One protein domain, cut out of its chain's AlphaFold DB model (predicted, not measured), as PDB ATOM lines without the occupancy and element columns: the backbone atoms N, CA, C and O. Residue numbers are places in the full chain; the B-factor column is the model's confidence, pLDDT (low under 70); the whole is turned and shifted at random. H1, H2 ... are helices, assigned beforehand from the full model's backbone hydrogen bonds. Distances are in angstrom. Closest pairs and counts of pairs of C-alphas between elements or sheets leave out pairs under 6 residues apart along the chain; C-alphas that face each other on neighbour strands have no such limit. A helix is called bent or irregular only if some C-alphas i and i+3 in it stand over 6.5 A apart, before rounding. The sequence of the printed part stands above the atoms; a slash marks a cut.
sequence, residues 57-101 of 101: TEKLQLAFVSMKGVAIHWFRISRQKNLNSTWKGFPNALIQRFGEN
ATOM      1  N   THR A  57     143.918 192.159 203.066       84.19
ATOM      2  CA  THR A  57     143.905 190.929 202.259       84.19
ATOM      3  C   THR A  57     143.419 191.155 200.824       84.19
ATOM      4  O   THR A  57     143.814 190.415 199.923       84.19
ATOM      5  N   GLU A  58     142.613 192.192 200.587       86.25
ATOM      6  CA  GLU A  58     141.998 192.500 199.291       86.25
ATOM      7  C   GLU A  58     142.785 193.544 198.489       86.25
ATOM      8  O   GLU A  58     142.783 193.502 197.257       86.25
ATOM      9  N   LYS A  59     143.541 194.424 199.166       90.44
ATOM     10  CA  LYS A  59     144.347 195.495 198.539       90.44
ATOM     11  C   LYS A  59     145.218 194.997 197.385       90.44
ATOM     12  O   LYS A  59     145.278 195.610 196.324       90.44
ATOM     13  N   LEU A  60     145.877 193.851 197.570       89.31
ATOM     14  CA  LEU A  60     146.772 193.297 196.553       89.31
ATOM     15  C   LEU A  60     146.011 192.731 195.341       89.31
ATOM     16  O   LEU A  60     146.512 192.797 194.218       89.31
ATOM     17  N   GLN A  61     144.805 192.193 195.542       87.38
ATOM     18  CA  GLN A  61     143.958 191.755 194.429       87.38
ATOM     19  C   GLN A  61     143.459 192.955 193.619       87.38
ATOM     20  O   GLN A  61     143.448 192.892 192.390       87.38
ATOM     21  N   LEU A  62     143.129 194.064 194.288       89.06
ATOM     22  CA  LEU A  62     142.740 195.309 193.623       89.06
ATOM     23  C   LEU A  62     143.871 195.922 192.809       89.06
ATOM     24  O   LEU A  62     143.696 196.247 191.635       89.06
ATOM     25  N   ALA A  63     145.057 195.993 193.407       90.38
ATOM     26  CA  ALA A  63     146.269 196.396 192.713       90.38
ATOM     27  C   ALA A  63     146.458 195.583 191.427       90.38
ATOM     28  O   ALA A  63     146.636 196.153 190.357       90.38
ATOM     29  N   PHE A  64     146.317 194.257 191.499       87.94
ATOM     30  CA  PHE A  64     146.479 193.387 190.339       87.94
ATOM     31  C   PHE A  64     145.488 193.678 189.204       87.94
ATOM     32  O   PHE A  64     145.900 193.731 188.046       87.94
ATOM     33  N   VAL A  65     144.197 193.873 189.501       87.69
ATOM     34  CA  VAL A  65     143.192 194.138 188.449       87.69
ATOM     35  C   VAL A  65     143.347 195.517 187.808       87.69
ATOM     36  O   VAL A  65     142.850 195.735 186.706       87.69
ATOM     37  N   SER A  66     144.048 196.427 188.480       90.00
ATOM     38  CA  SER A  66     144.335 197.776 187.992       90.00
ATOM     39  C   SER A  66     145.595 197.878 187.137       90.00
ATOM     40  O   SER A  66     145.822 198.897 186.488       90.00
ATOM     41  N   MET A  67     146.422 196.831 187.125       91.06
ATOM     42  CA  MET A  67     147.649 196.812 186.341       91.06
ATOM     43  C   MET A  67     147.381 196.481 184.885       91.06
ATOM     44  O   MET A  67     146.641 195.551 184.553       91.06
ATOM     45  N   LYS A  68     148.091 197.177 184.006       90.12
ATOM     46  CA  LYS A  68     148.070 196.941 182.566       90.12
ATOM     47  C   LYS A  68     149.486 196.930 181.989       90.12
ATOM     48  O   LYS A  68     150.471 197.065 182.711       90.12
ATOM     49  N   GLY A  69     149.586 196.664 180.687       89.38
ATOM     50  CA  GLY A  69     150.848 196.724 179.949       89.38
ATOM     51  C   GLY A  69     151.941 195.811 180.515       89.38
ATOM     52  O   GLY A  69     151.737 194.610 180.729       89.38
ATOM     53  N   VAL A  70     153.125 196.376 180.744       88.50
ATOM     54  CA  VAL A  70     154.293 195.643 181.255       88.50
ATOM     55  C   VAL A  70     154.135 195.299 182.744       88.50
ATOM     56  O   VAL A  70     154.610 194.249 183.194       88.50
ATOM     57  N   ALA A  71     153.391 196.110 183.503       88.81
ATOM     58  CA  ALA A  71     153.197 195.924 184.938       88.81
ATOM     59  C   ALA A  71     152.484 194.611 185.290       88.81
ATOM     60  O   ALA A  71     152.943 193.880 186.172       88.81
ATOM     61  N   ILE A  72     151.424 194.244 184.559       88.56
ATOM     62  CA  ILE A  72     150.691 192.993 184.830       88.56
ATOM     63  C   ILE A  72     151.547 191.743 184.565       88.56
ATOM     64  O   ILE A  72     151.414 190.736 185.265       88.56
ATOM     65  N   HIS A  73     152.451 191.796 183.581       89.25
ATOM     66  CA  HIS A  73     153.363 190.694 183.272       89.25
ATOM     67  C   HIS A  73     154.396 190.509 184.382       89.25
ATOM     68  O   HIS A  73     154.567 189.396 184.885       89.25
ATOM     69  N   TRP A  74     155.025 191.604 184.813       88.69
ATOM     70  CA  TRP A  74     155.949 191.583 185.941       88.69
ATOM     71  C   TRP A  74     155.269 191.060 187.210       88.69
ATOM     72  O   TRP A  74     155.799 190.160 187.858       88.69
ATOM     73  N   PHE A  75     154.062 191.534 187.525       86.50
ATOM     74  CA  PHE A  75     153.347 191.121 188.730       86.50
ATOM     75  C   PHE A  75     153.055 189.616 188.762       86.50
ATOM     76  O   PHE A  75     153.228 188.970 189.797       86.50
ATOM     77  N   ARG A  76     152.649 189.025 187.628       86.50
ATOM     78  CA  ARG A  76     152.420 187.572 187.524       86.50
ATOM     79  C   ARG A  76     153.680 186.776 187.856       86.50
ATOM     80  O   ARG A  76     153.598 185.808 188.610       86.50
ATOM     81  N   ILE A  77     154.830 187.206 187.338       86.06
ATOM     82  CA  ILE A  77     156.128 186.569 187.602       86.06
ATOM     83  C   ILE A  77     156.526 186.759 189.073       86.06
ATOM     84  O   ILE A  77     156.921 185.804 189.739       86.06
ATOM     85  N   SER A  78     156.384 187.972 189.609       82.25
ATOM     86  CA  SER A  78     156.721 188.297 190.999       82.25
ATOM     87  C   SER A  78     155.883 187.506 192.006       82.25
ATOM     88  O   SER A  78     156.420 187.024 193.002       82.25
ATOM     89  N   ARG A  79     154.590 187.300 191.726       80.06
ATOM     90  CA  ARG A  79     153.685 186.513 192.576       80.06
ATOM     91  C   ARG A  79     154.012 185.020 192.567       80.06
ATOM     92  O   ARG A  79     153.911 184.378 193.604       80.06
ATOM     93  N   GLN A  80     154.432 184.463 191.429       79.62
ATOM     94  CA  GLN A  80     154.889 183.066 191.370       79.62
ATOM     95  C   GLN A  80     156.144 182.836 192.220       79.62
ATOM     96  O   GLN A  80     156.308 181.766 192.797       79.62
ATOM     97  N   LYS A  81     157.010 183.850 192.325       77.06
ATOM     98  CA  LYS A  81     158.229 183.796 193.141       77.06
ATOM     99  C   LYS A  81     157.972 184.026 194.636       77.06
ATOM    100  O   LYS A  81     158.781 183.595 195.445       77.06
ATOM    101  N   ASN A  82     156.864 184.677 195.003       73.69
ATOM    102  CA  ASN A  82     156.527 185.024 196.385       73.69
ATOM    103  C   ASN A  82     155.072 184.654 196.720       73.69
ATOM    104  O   ASN A  82     154.154 185.455 196.563       73.69
ATOM    105  N   LEU A  83     154.865 183.442 197.245       57.88
ATOM    106  CA  LEU A  83     153.534 182.894 197.559       57.88
ATOM    107  C   LEU A  83     152.784 183.656 198.673       57.88
ATOM    108  O   LEU A  83     151.558 183.615 198.711       57.88
ATOM    109  N   ASN A  84     153.501 184.402 199.524       64.00
ATOM    110  CA  ASN A  84     152.949 185.149 200.665       64.00
ATOM    111  C   ASN A  84     152.900 186.671 200.433       64.00
ATOM    112  O   ASN A  84     153.021 187.450 201.381       64.00
ATOM    113  N   SER A  85     152.789 187.129 199.181       70.81
ATOM    114  CA  SER A  85     152.738 188.565 198.896       70.81
ATOM    115  C   SER A  85     151.566 189.237 199.624       70.81
ATOM    116  O   SER A  85     150.404 188.899 199.415       70.81
ATOM    117  N   THR A  86     151.887 190.221 200.463       84.00
ATOM    118  CA  THR A  86     150.933 191.134 201.106       84.00
ATOM    119  C   THR A  86     151.133 192.542 200.554       84.00
ATOM    120  O   THR A  86     152.188 192.842 199.988       84.00
ATOM    121  N   TRP A  87     150.153 193.434 200.760       89.88
ATOM    122  CA  TRP A  87     150.314 194.850 200.407       89.88
ATOM    123  C   TRP A  87     151.577 195.454 201.032       89.88
ATOM    124  O   TRP A  87     152.254 196.222 200.378       89.88
ATOM    125  N   LYS A  88     151.979 195.049 202.244       88.31
ATOM    126  CA  LYS A  88     153.118 195.637 202.973       88.31
ATOM    127  C   LYS A  88     154.439 195.670 202.185       88.31
ATOM    128  O   LYS A  88     155.189 196.628 202.307       88.31
ATOM    129  N   GLY A  89     154.747 194.624 201.415       87.69
ATOM    130  CA  GLY A  89     155.994 194.545 200.637       87.69
ATOM    131  C   GLY A  89     155.851 194.992 199.183       87.69
ATOM    132  O   GLY A  89     156.846 195.145 198.477       87.69
ATOM    133  N   PHE A  90     154.617 195.175 198.721       89.69
ATOM    134  CA  PHE A  90     154.320 195.401 197.317       89.69
ATOM    135  C   PHE A  90     154.726 196.807 196.816       89.69
ATOM    136  O   PHE A  90     155.408 196.854 195.793       89.69
ATOM    137  N   PRO A  91     154.426 197.924 197.515       91.75
ATOM    138  CA  PRO A  91     154.860 199.268 197.132       91.75
ATOM    139  C   PRO A  91     156.368 199.374 196.893       91.75
ATOM    140  O   PRO A  91     156.791 199.854 195.847       91.75
ATOM    141  N   ASN A  92     157.186 198.836 197.803       90.25
ATOM    142  CA  ASN A  92     158.644 198.861 197.651       90.25
ATOM    143  C   ASN A  92     159.107 198.073 196.419       90.25
ATOM    144  O   ASN A  92     159.963 198.546 195.679       90.25
ATOM    145  N   ALA A  93     158.529 196.893 196.171       89.50
ATOM    146  CA  ALA A  93     158.849 196.102 194.985       89.50
ATOM    147  C   ALA A  93     158.413 196.802 193.687       89.50
ATOM    148  O   ALA A  93     159.087 196.677 192.665       89.50
ATOM    149  N   LEU A  94     157.300 197.540 193.725       90.62
ATOM    150  CA  LEU A  94     156.809 198.326 192.597       90.62
ATOM    151  C   LEU A  94     157.749 199.500 192.291       90.62
ATOM    152  O   LEU A  94     158.144 199.673 191.140       90.62
ATOM    153  N   ILE A  95     158.171 200.244 193.318       91.19
ATOM    154  CA  ILE A  95     159.139 201.343 193.192       91.19
ATOM    155  C   ILE A  95     160.490 200.820 192.694       91.19
ATOM    156  O   ILE A  95     161.046 201.380 191.762       91.19
ATOM    157  N   GLN A  96     160.999 199.707 193.227       90.12
ATOM    158  CA  GLN A  96     162.249 199.108 192.735       90.12
ATOM    159  C   GLN A  96     162.178 198.681 191.266       90.12
ATOM    160  O   GLN A  96     163.205 198.588 190.602       90.12
ATOM    161  N   ARG A  97     160.982 198.365 190.759       88.38
ATOM    162  CA  ARG A  97     160.804 197.917 189.378       88.38
ATOM    163  C   ARG A  97     160.581 199.063 188.391       88.38
ATOM    164  O   ARG A  97     161.024 198.931 187.255       88.38
ATOM    165  N   PHE A  98     159.854 200.103 188.795       89.06
ATOM    166  CA  PHE A  98     159.347 201.162 187.908       89.06
ATOM    167  C   PHE A  98     159.742 202.583 188.347       89.06
ATOM    168  O   PHE A  98     159.303 203.548 187.735       89.06
ATOM    169  N   GLY A  99     160.503 202.736 189.431       82.94
ATOM    170  CA  GLY A  99     160.876 204.035 190.005       82.94
ATOM    171  C   GLY A  99     162.122 204.673 189.390       82.94
ATOM    172  O   GLY A  99     162.412 205.822 189.702       82.94
ATOM    173  N   GLU A 100     162.851 203.949 188.538       68.50
ATOM    174  CA  GLU A 100     163.958 204.486 187.740       68.50
ATOM    175  C   GLU A 100     163.451 204.838 186.335       68.50
ATOM    176  O   GLU A 100     163.548 204.025 185.417       68.50
ATOM    177  N   ASN A 101     162.871 206.029 186.185       51.69
ATOM    178  CA  ASN A 101     162.746 206.727 184.902       51.69
ATOM    179  C   ASN A 101     162.657 208.236 185.129       51.69
ATOM    180  O   ASN A 101     161.779 208.655 185.915       51.69
TER     181      ASN A 101
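Overview. This is residues 57 to 101 of the 101 residues of an uncharacterized protein of Cajanus cajan (UniProt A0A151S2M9). Three short helices make a loose triangle: the longest, H2, runs opposite to H1, and H3 runs the same way as H1, meeting it only at their ends. Residues 79 to 84, at the turn from H2 towards H3, stick out. The 45 printed residues hold H1, H2 and H3 in that order, with no named strand: all helix, compact, radius of gyration of the C-alphas 10.1 A, spans 30 by 18 by 18 A.

Along the chain. H2, residues 69 to 81, is 19.9 A long from C-alpha 69 at (150.848, 196.724, 179.949). H1, residues 57 to 66, 15.8 A, is only just irregular: C-alphas 57 and 60 are 6.8 A apart. H3, residues 87 to 98, 16.7 A, ends at (159.347, 201.162, 187.908) and is irregular: C-alphas 88 and 91 are 7.1 A apart.

Arrangement. H2 is close to H1 but not clearly touching, closest C-alphas Phe 64 and Ile 72 at 6.9 A; the tilt of 35.1 degrees is only just steep. H2 and H3 are near each other. H3 touches H1 with residues 87 to 90 alone, closest C-alphas Leu 60 and Trp 87 at 5.5 A, at a shallow tilt of 29 degrees. O i to N i+4 pairs within hydrogen-bond range are 5 of 6 in H1, 8 of 9 in H2, 6 of 8 in H3.

Size, cuts and confidence. The C-alphas farthest apart, Thr 57 and Asn 101, are 30.1 A apart. The printed part has no cut; both links are tight. Residues 83 to 84 and 100 to 101 have pLDDT under 70.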